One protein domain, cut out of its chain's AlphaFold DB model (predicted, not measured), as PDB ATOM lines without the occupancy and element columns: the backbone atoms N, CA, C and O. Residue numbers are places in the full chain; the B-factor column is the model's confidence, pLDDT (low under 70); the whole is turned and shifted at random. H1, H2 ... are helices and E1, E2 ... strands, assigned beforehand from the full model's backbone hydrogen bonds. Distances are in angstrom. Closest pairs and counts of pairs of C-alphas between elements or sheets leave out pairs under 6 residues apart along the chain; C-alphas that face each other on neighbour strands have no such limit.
ATOM      1  N   VAL A  71     182.111 107.575 124.707       88.50
ATOM      2  CA  VAL A  71     182.951 106.383 124.750       88.50
ATOM      3  C   VAL A  71     183.196 106.029 126.211       88.50
ATOM      4  O   VAL A  71     183.698 106.856 126.980       88.50
ATOM      5  N   TRP A  72     182.858 104.795 126.576       85.88
ATOM      6  CA  TRP A  72     182.879 104.311 127.954       85.88
ATOM      7  C   TRP A  72     183.940 103.234 128.192       85.88
ATOM      8  O   TRP A  72     184.121 102.329 127.376       85.88
ATOM      9  N   ASP A  73     184.564 103.285 129.368       84.00
ATOM     10  CA  ASP A  73     185.279 102.167 129.990       84.00
ATOM     11  C   ASP A  73     184.546 101.764 131.276       84.00
ATOM     12  O   ASP A  73     184.680 102.385 132.335       84.00
ATOM     13  N   GLY A  74     183.662 100.771 131.161       82.75
ATOM     14  CA  GLY A  74     182.721 100.428 132.225       82.75
ATOM     15  C   GLY A  74     181.772 101.592 132.521       82.75
ATOM     16  O   GLY A  74     180.905 101.905 131.713       82.75
ATOM     17  N   THR A  75     181.931 102.221 133.686       80.56
ATOM     18  CA  THR A  75     181.152 103.390 134.136       80.56
ATOM     19  C   THR A  75     181.928 104.710 134.037       80.56
ATOM     20  O   THR A  75     181.457 105.745 134.518       80.56
ATOM     21  N   THR A  76     183.123 104.687 133.441       86.06
ATOM     22  CA  THR A  76     183.983 105.857 133.231       86.06
ATOM     23  C   THR A  76     183.814 106.405 131.824       86.06
ATOM     24  O   THR A  76     183.941 105.667 130.850       86.06
ATOM     25  N   LEU A  77     183.585 107.711 131.713       88.69
ATOM     26  CA  LEU A  77     183.533 108.414 130.437       88.69
ATOM     27  C   LEU A  77     184.955 108.773 129.998       88.69
ATOM     28  O   LEU A  77     185.661 109.508 130.693       88.69
ATOM     29  N   VAL A  78     185.374 108.246 128.849       89.06
ATOM     30  CA  VAL A  78     186.750 108.357 128.336       89.06
ATOM     31  C   VAL A  78     186.870 109.465 127.292       89.06
ATOM     32  O   VAL A  78     187.835 110.229 127.298       89.06
ATOM     33  N   LYS A  79     185.880 109.576 126.401       89.06
ATOM     34  CA  LYS A  79     185.859 110.549 125.302       89.06
ATOM     35  C   LYS A  79     184.421 110.861 124.905       89.06
ATOM     36  O   LYS A  79     183.572 109.975 124.919       89.06
ATOM     37  N   TYR A  80     184.165 112.097 124.502       88.94
ATOM     38  CA  TYR A  80     182.941 112.502 123.820       88.94
ATOM     39  C   TYR A  80     183.257 112.837 122.359       88.94
ATOM     40  O   TYR A  80     184.148 113.637 122.075       88.94
ATOM     41  N   VAL A  81     182.545 112.200 121.431       84.25
ATOM     42  CA  VAL A  81     182.701 112.365 119.973       84.25
ATOM     43  C   VAL A  81     181.486 113.026 119.315       84.25
ATOM     44  O   VAL A  81     181.434 113.158 118.092       84.25
ATOM     45  N   GLY A  82     180.496 113.442 120.109       77.19
ATOM     46  CA  GLY A  82     179.300 114.104 119.607       77.19
ATOM     47  C   GLY A  82     179.572 115.490 119.012       77.19
ATOM     48  O   GLY A  82     180.646 116.083 119.147       77.19
ATOM     49  N   LYS A  83     178.557 116.036 118.336       64.81
ATOM     50  CA  LYS A  83     178.604 117.401 117.795       64.81
ATOM     51  C   LYS A  83     178.658 118.367 118.983       64.81
ATOM     52  O   LYS A  83     177.830 118.263 119.880       64.81
ATOM     53  N   GLY A  84     179.665 119.241 119.020       65.81
ATOM     54  CA  GLY A  84     179.910 120.146 120.148       65.81
ATOM     55  C   GLY A  84     178.693 120.987 120.562       65.81
ATOM     56  O   GLY A  84     177.748 121.160 119.798       65.81
ATOM     57  N   GLY A  85     178.742 121.520 121.781       78.81
ATOM     58  CA  GLY A  85     177.622 122.178 122.456       78.81
ATOM     59  C   GLY A  85     177.540 121.697 123.902       78.81
ATOM     60  O   GLY A  85     178.442 120.993 124.355       78.81
ATOM     61  N   ASP A  86     176.482 122.072 124.616       82.62
ATOM     62  CA  ASP A  86     176.293 121.635 125.996       82.62
ATOM     63  C   ASP A  86     175.904 120.149 126.071       82.62
ATOM     64  O   ASP A  86     175.133 119.646 125.251       82.62
ATOM     65  N   VAL A  87     176.450 119.440 127.060       87.75
ATOM     66  CA  VAL A  87     176.394 117.973 127.128       87.75
ATOM     67  C   VAL A  87     175.684 117.512 128.390       87.75
ATOM     68  O   VAL A  87     176.019 117.961 129.482       87.75
ATOM     69  N   LYS A  88     174.755 116.558 128.257       88.31
ATOM     70  CA  LYS A  88     174.168 115.839 129.392       88.31
ATOM     71  C   LYS A  88     174.928 114.554 129.671       88.31
ATOM     72  O   LYS A  88     174.871 113.624 128.879       88.31
ATOM     73  N   ILE A  89     175.574 114.487 130.827       87.50
ATOM     74  CA  ILE A  89     176.238 113.273 131.295       87.50
ATOM     75  C   ILE A  89     175.178 112.277 131.781       87.50
ATOM     76  O   ILE A  89     174.369 112.636 132.650       87.50
ATOM     77  N   PRO A  90     175.167 111.040 131.255       77.81
ATOM     78  CA  PRO A  90     174.220 110.018 131.672       77.81
ATOM     79  C   PRO A  90     174.317 109.661 133.156       77.81
ATOM     80  O   PRO A  90     175.369 109.760 133.799       77.81
ATOM     81  N   GLU A  91     173.189 109.207 133.697       67.25
ATOM     82  CA  GLU A  91     173.136 108.669 135.050       67.25
ATOM     83  C   GLU A  91     174.014 107.416 135.172       67.25
ATOM     84  O   GLU A  91     174.058 106.588 134.267       67.25
ATOM     85  N   GLY A  92     174.709 107.261 136.301       66.88
ATOM     86  CA  GLY A  92     175.605 106.121 136.524       66.88
ATOM     87  C   GLY A  92     177.051 106.340 136.068       66.88
ATOM     88  O   GLY A  92     177.883 105.472 136.316       66.88
ATOM     89  N   CYS A  93     177.380 107.504 135.496       79.19
ATOM     90  CA  CYS A  93     178.768 107.921 135.293       79.19
ATOM     91  C   CYS A  93     179.495 108.040 136.644       79.19
ATOM     92  O   CYS A  93     179.156 108.890 137.475       79.19
ATOM     93  N   THR A  94     180.492 107.184 136.876       78.19
ATOM     94  CA  THR A  94     181.261 107.156 138.134       78.19
ATOM     95  C   THR A  94     182.620 107.828 138.022       78.19
ATOM     96  O   THR A  94     183.320 107.916 139.023       78.19
ATOM     97  N   SER A  95     183.041 108.241 136.826       84.50
ATOM     98  CA  SER A  95     184.169 109.152 136.642       84.50
ATOM     99  C   SER A  95     184.199 109.701 135.215       84.50
ATOM    100  O   SER A  95     183.692 109.073 134.287       84.50
ATOM    101  N   ILE A  96     184.796 110.881 135.050       88.56
ATOM    102  CA  ILE A  96     185.046 111.504 133.749       88.56
ATOM    103  C   ILE A  96     186.557 111.669 133.625       88.56
ATOM    104  O   ILE A  96     187.170 112.371 134.433       88.56
ATOM    105  N   GLY A  97     187.141 110.966 132.660       86.25
ATOM    106  CA  GLY A  97     188.580 110.881 132.455       86.25
ATOM    107  C   GLY A  97     189.050 111.632 131.214       86.25
ATOM    108  O   GLY A  97     188.654 112.768 130.942       86.25
ATOM    109  N   GLY A  98     189.938 110.978 130.479       84.50
ATOM    110  CA  GLY A  98     190.551 111.474 129.260       84.50
ATOM    111  C   GLY A  98     191.194 110.332 128.486       84.50
ATOM    112  O   GLY A  98     191.130 109.176 128.907       84.50
ATOM    113  N   TYR A  99     191.811 110.658 127.360       80.62
ATOM    114  CA  TYR A  99     192.416 109.698 126.442       80.62
ATOM    115  C   TYR A  99     193.795 110.178 125.986       80.62
ATOM    116  O   TYR A  99     194.090 111.370 126.031       80.62
ATOM    117  N   TYR A 100     194.638 109.249 125.537       81.12
ATOM    118  CA  TYR A 100     195.903 109.582 124.889       81.12
ATOM    119  C   TYR A 100     195.688 109.765 123.385       81.12
ATOM    120  O   TYR A 100     195.025 108.946 122.746       81.12
ATOM    121  N   ALA A 101     196.207 110.855 122.827       76.62
ATOM    122  CA  ALA A 101     196.146 111.120 121.399       76.62
ATOM    123  C   ALA A 101     197.033 110.138 120.623       76.62
ATOM    124  O   ALA A 101     198.151 109.822 121.038       76.62
ATOM    125  N   GLU A 102     196.549 109.690 119.466       69.69
ATOM    126  CA  GLU A 102     197.348 108.865 118.566       69.69
ATOM    127  C   GLU A 102     198.510 109.674 117.976       69.69
ATOM    128  O   GLU A 102     198.344 110.810 117.531       69.69
ATOM    129  N   GLY A 103     199.695 109.064 117.944       75.75
ATOM    130  CA  GLY A 103     200.895 109.632 117.334       75.75
ATOM    131  C   GLY A 103     201.863 110.256 118.335       75.75
ATOM    132  O   GLY A 103     203.009 109.818 118.392       75.75
ATOM    133  N   ASP A 104     201.428 111.256 119.109       78.88
ATOM    134  CA  ASP A 104     202.304 111.976 120.052       78.88
ATOM    135  C   ASP A 104     202.136 111.573 121.525       78.88
ATOM    136  O   ASP A 104     202.950 111.970 122.361       78.88
ATOM    137  N   GLY A 105     201.116 110.770 121.849       77.81
ATOM    138  CA  GLY A 105     200.877 110.276 123.205       77.81
ATOM    139  C   GLY A 105     200.489 111.372 124.201       77.81
ATOM    140  O   GLY A 105     200.666 111.194 125.405       77.81
ATOM    141  N   SER A 106     199.986 112.519 123.740       83.00
ATOM    142  CA  SER A 106     199.509 113.581 124.631       83.00
ATOM    143  C   SER A 106     198.216 113.175 125.350       83.00
ATOM    144  O   SER A 106     197.316 112.590 124.753       83.00
ATOM    145  N   PHE A 107     198.102 113.474 126.651       85.00
ATOM    146  CA  PHE A 107     196.876 113.212 127.414       85.00
ATOM    147  C   PHE A 107     195.865 114.349 127.232       85.00
ATOM    148  O   PHE A 107     196.153 115.508 127.541       85.00
ATOM    149  N   LEU A 108     194.667 114.006 126.769       85.81
ATOM    150  CA  LEU A 108     193.583 114.925 126.445       85.81
ATOM    151  C   LEU A 108     192.361 114.633 127.320       85.81
ATOM    152  O   LEU A 108     192.023 113.481 127.569       85.81
ATOM    153  N   GLY A 109     191.665 115.676 127.778       88.00
ATOM    154  CA  GLY A 109     190.425 115.509 128.544       88.00
ATOM    155  C   GLY A 109     189.295 114.902 127.706       88.00
ATOM    156  O   GLY A 109     189.273 115.043 126.483       88.00
ATOM    157  N   ALA A 110     188.311 114.282 128.363       90.00
ATOM    158  CA  ALA A 110     187.185 113.624 127.694       90.00
ATOM    159  C   ALA A 110     186.397 114.521 126.716       90.00
ATOM    160  O   ALA A 110     185.819 114.014 125.758       90.00
ATOM    161  N   PHE A 111     186.401 115.841 126.933       90.75
ATOM    162  CA  PHE A 111     185.737 116.845 126.083       90.75
ATOM    163  C   PHE A 111     186.720 117.689 125.256       90.75
ATOM    164  O   PHE A 111     186.409 118.812 124.848       90.75
ATOM    165  N   PHE A 112     187.938 117.194 125.030       86.62
ATOM    166  CA  PHE A 112     188.908 117.887 124.190       86.62
ATOM    167  C   PHE A 112     188.368 118.072 122.763       86.62
ATOM    168  O   PHE A 112     187.861 117.134 122.153       86.62
ATOM    169  N   GLY A 113     188.484 119.290 122.227       82.31
ATOM    170  CA  GLY A 113     187.950 119.652 120.909       82.31
ATOM    171  C   GLY A 113     186.484 120.106 120.909       82.31
ATOM    172  O   GLY A 113     185.997 120.581 119.884       82.31
ATOM    173  N   CYS A 114     185.782 120.056 122.046       84.38
ATOM    174  CA  CYS A 114     184.415 120.568 122.179       84.38
ATOM    175  C   CYS A 114     184.400 122.097 122.358       84.38
ATOM    176  O   CYS A 114     184.050 122.610 123.419       84.38
ATOM    177  N   SER A 115     184.765 122.851 121.319       80.50
ATOM    178  CA  SER A 115     184.969 124.313 121.373       80.50
ATOM    179  C   SER A 115     183.728 125.156 121.720       80.50
ATOM    180  O   SER A 115     183.852 126.363 121.898       80.50
ATOM    181  N   GLY A 116     182.539 124.550 121.786       83.62
ATOM    182  CA  GLY A 116     181.277 125.199 122.161       83.62
ATOM    183  C   GLY A 116     180.662 124.686 123.464       83.62
ATOM    184  O   GLY A 116     179.532 125.053 123.765       83.62
ATOM    185  N   LEU A 117     181.359 123.821 124.207       88.75
ATOM    186  CA  LEU A 117     180.879 123.309 125.489       88.75
ATOM    187  C   LEU A 117     181.022 124.398 126.555       88.75
ATOM    188  O   LEU A 117     182.137 124.735 126.954       88.75
ATOM    189  N   THR A 118     179.895 124.942 127.011       90.88
ATOM    190  CA  THR A 118     179.863 125.942 128.090       90.88
ATOM    191  C   THR A 118     179.218 125.403 129.353       90.88
ATOM    192  O   THR A 118     179.640 125.767 130.455       90.88
ATOM    193  N   SER A 119     178.257 124.493 129.191       91.31
ATOM    194  CA  SER A 119     177.511 123.889 130.282       91.31
ATOM    195  C   SER A 119     177.562 122.367 130.224       91.31
ATOM    196  O   SER A 119     177.455 121.753 129.162       91.31
ATOM    197  N   ILE A 120     177.682 121.752 131.395       91.44
ATOM    198  CA  ILE A 120     177.540 120.314 131.584       91.44
ATOM    199  C   ILE A 120     176.266 120.080 132.384       91.44
ATOM    200  O   ILE A 120     176.124 120.541 133.516       91.44
ATOM    201  N   TYR A 121     175.352 119.332 131.784       86.62
ATOM    202  CA  TYR A 121     174.123 118.887 132.404       86.62
ATOM    203  C   TYR A 121     174.353 117.548 133.110       86.62
ATOM    204  O   TYR A 121     174.969 116.633 132.562       86.62
ATOM    205  N   GLY A 122     173.839 117.392 134.321       80.94
ATOM    206  CA  GLY A 122     173.932 116.134 135.061       80.94
ATOM    207  C   GLY A 122     173.126 116.193 136.344       80.94
ATOM    208  O   GLY A 122     172.426 117.165 136.582       80.94
ATOM    209  N   TYR A 123     173.189 115.157 137.171       72.88
ATOM    210  CA  TYR A 123     172.494 115.163 138.462       72.88
ATOM    211  C   TYR A 123     173.326 115.932 139.480       72.88
ATOM    212  O   TYR A 123     174.551 115.748 139.504       72.88
ATOM    213  N   ALA A 124     172.702 116.769 140.314       70.94
ATOM    214  CA  ALA A 124     173.422 117.422 141.405       70.94
ATOM    215  C   ALA A 124     174.226 116.388 142.198       70.94
ATOM    216  O   ALA A 124     173.732 115.343 142.621       70.94
ATOM    217  N   GLY A 125     175.505 116.675 142.357       65.69
ATOM    218  CA  GLY A 125     176.452 115.853 143.066       65.69
ATOM    219  C   GLY A 125     177.090 114.709 142.284       65.69
ATOM    220  O   GLY A 125     177.986 114.028 142.785       65.69
ATOM    221  N   SER A 126     176.660 114.480 141.052       72.81
ATOM    222  CA  SER A 126     177.311 113.506 140.186       72.81
ATOM    223  C   SER A 126     178.751 113.916 139.849       72.81
ATOM    224  O   SER A 126     179.194 115.051 140.062       72.81
ATOM    225  N   PHE A 127     179.484 112.991 139.231       78.50
ATOM    226  CA  PHE A 127     180.778 113.308 138.632       78.50
ATOM    227  C   PHE A 127     180.681 114.396 137.558       78.50
ATOM    228  O   PHE A 127     181.665 115.095 137.340       78.50
ATOM    229  N   ALA A 128     179.503 114.607 136.960       84.94
ATOM    230  CA  ALA A 128     179.260 115.717 136.049       84.94
ATOM    231  C   ALA A 128     179.382 117.078 136.753       84.94
ATOM    232  O   ALA A 128     180.068 117.952 136.233       84.94
ATOM    233  N   GLU A 129     178.807 117.240 137.955       80.69
ATOM    234  CA  GLU A 129     178.940 118.480 138.742       80.69
ATOM    235  C   GLU A 129     180.396 118.716 139.138       80.69
ATOM    236  O   GLU A 129     180.944 119.798 138.923       80.69
ATOM    237  N   THR A 130     181.047 117.679 139.669       79.25
ATOM    238  CA  THR A 130     182.444 117.780 140.110       79.25
ATOM    239  C   THR A 130     183.366 118.144 138.945       79.25
ATOM    240  O   THR A 130     184.193 119.048 139.071       79.25
ATOM    241  N   TYR A 131     183.211 117.478 137.798       87.56
ATOM    242  CA  TYR A 131     184.009 117.737 136.603       87.56
ATOM    243  C   TYR A 131     183.739 119.129 136.022       87.56
ATOM    244  O   TYR A 131     184.687 119.818 135.642       87.56
ATOM    245  N   ALA A 132     182.474 119.562 135.983       88.62
ATOM    246  CA  ALA A 132     182.092 120.882 135.499       88.62
ATOM    247  C   ALA A 132     182.772 121.993 136.305       88.62
ATOM    248  O   ALA A 132     183.470 122.827 135.733       88.62
ATOM    249  N   ILE A 133     182.667 121.937 137.635       82.25
ATOM    250  CA  ILE A 133     183.289 122.914 138.539       82.25
ATOM    251  C   ILE A 133     184.815 122.907 138.390       82.25
ATOM    252  O   ILE A 133     185.425 123.971 138.294       82.25
ATOM    253  N   ALA A 134     185.435 121.724 138.353       84.25
ATOM    254  CA  ALA A 134     186.889 121.591 138.267       84.25
ATOM    255  C   ALA A 134     187.473 122.146 136.958       84.25
ATOM    256  O   ALA A 134     188.601 122.635 136.955       84.25
ATOM    257  N   ASN A 135     186.707 122.094 135.864       87.50
ATOM    258  CA  ASN A 135     187.139 122.528 134.535       87.50
ATOM    259  C   ASN A 135     186.501 123.856 134.087       87.50
ATOM    260  O   ASN A 135     186.671 124.261 132.941       87.50
ATOM    261  N   GLY A 136     185.791 124.552 134.982       87.75
ATOM    262  CA  GLY A 136     185.229 125.878 134.713       87.75
ATOM    263  C   GLY A 136     183.994 125.894 133.805       87.75
ATOM    264  O   GLY A 136     183.672 126.946 133.256       87.75
ATOM    265  N   TYR A 137     183.299 124.767 133.655       90.94
ATOM    266  CA  TYR A 137     182.006 124.707 132.974       90.94
ATOM    267  C   TYR A 137     180.871 125.107 133.920       90.94
ATOM    268  O   TYR A 137     180.917 124.849 135.127       90.94
ATOM    269  N   THR A 138     179.807 125.683 133.365       89.31
ATOM    270  CA  THR A 138     178.549 125.868 134.096       89.31
ATOM    271  C   THR A 138     177.915 124.498 134.330       89.31
ATOM    272  O   THR A 138     177.716 123.741 133.387       89.31
ATOM    273  N   PHE A 139     177.602 124.144 135.575       86.62
ATOM    274  CA  PHE A 139     176.850 122.920 135.849       86.62
ATOM    275  C   PHE A 139     175.351 123.211 135.905       86.62
ATOM    276  O   PHE A 139     174.926 124.091 136.654       86.62
ATOM    277  N   GLU A 140     174.563 122.436 135.165       84.38
ATOM    278  CA  GLU A 140     173.105 122.543 135.136       84.38
ATOM    279  C   GLU A 140     172.462 121.222 135.579       84.38
ATOM    280  O   GLU A 140     172.648 120.166 134.969       84.38
ATOM    281  N   ASP A 141     171.691 121.266 136.665       77.00
ATOM    282  CA  ASP A 141     171.074 120.062 137.221       77.00
ATOM    283  C   ASP A 141     169.869 119.617 136.379       77.00
ATOM    284  O   ASP A 141     168.880 120.345 136.254       77.00
ATOM    285  N   VAL A 142     169.922 118.399 135.836       72.31
ATOM    286  CA  VAL A 142     168.811 117.812 135.060       72.31
ATOM    287  C   VAL A 142     167.621 117.433 135.938       72.31
ATOM    288  O   VAL A 142     166.505 117.319 135.431       72.31
TER     289      VAL A 142
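This is residues 71 to 142 of the 303 residues of an uncharacterized protein of Lachnospiraceae bacterium (UniProt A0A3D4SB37). A small parallel strand pair, E5 and E6, with helix H1 packed over it makes one end of the domain, and the hairpin E3 E4 makes the other end, its turn of residues 101 to 106 sticking out. Between them along the longest axis is a second hairpin, E1 E2, and the unnamed stretch of residues 81 to 97 is tied by short pairings to E5 and to E2. The printed part has 72 residues with one named helix and six named strands, in the order E1 E2 E3 E4 E5 H1 E6; the pairs E1 E2 and E3 E4 are antiparallel, E5 E6 parallel. The class is mixed, helices and strands, with under half of the residues in named elements. The whole is compact, with a radius of gyration of the C-alphas of 11.8 A and spans of 37 by 27 by 21 A.

E5, residues 119 to 122, and E6, residues 138 to 141, are parallel neighbours at 27 degrees, with N 120 and O 138 within hydrogen-bond range at 2.8 A. With H1, residues 127 to 134, they form a strand-helix-strand unit, two parallel neighbour strands with a helix between them along the chain, and its crossover is right-handed. The closest C-alphas of E5 and H1 are those of Gly 122 and Ala 128, 5.4 A apart; those of H1 and E6 are Ala 132 and Phe 139, 5.6 A apart. In H1 every O i to N i+4 pair is within hydrogen-bond range. Residues 87 to 88 pair in parallel with residues 120 to 121 of E5. E2, residues 76 to 80, is apart from E5, E6 and H1; residues 76 to 77 of it pair in parallel with residues 95 to 96. E2 forms an antiparallel hairpin with E1, residues 71 to 73, at 160 degrees, with N 71 and O 79 at 2.8 A. E3, residues 98 to 100, comes closest to E2 at the C-alphas of Val 78 and Gly 98, 5.0 A apart. E3 and E4, residues 107 to 109, form an antiparallel hairpin at 152 degrees, with N 99 and O 108 at 2.8 A. E4 and E5 are apart.

E5 measures 9.8 A from first to last C-alpha, E6 10.0 A, H1 10.3 A and E2 11.6 A; E1, E3 and E4 have three residues each. E1 begins at C-alpha 71, (182.951, 106.383, 124.750). H1 begins at C-alpha 127, (180.778, 113.308, 138.632), and E6 ends at C-alpha 141, (171.074, 120.062, 137.221).

The two C-alphas farthest apart are those of Gly 103 and Val 142, 37.6 A. The printed part has no cut. The link from E2 to E3, 17 residues, is long. The mean pLDDT of the printed part is 82.3, and it is under 70 at residues 83 to 84, 91 to 92, 102 and 125.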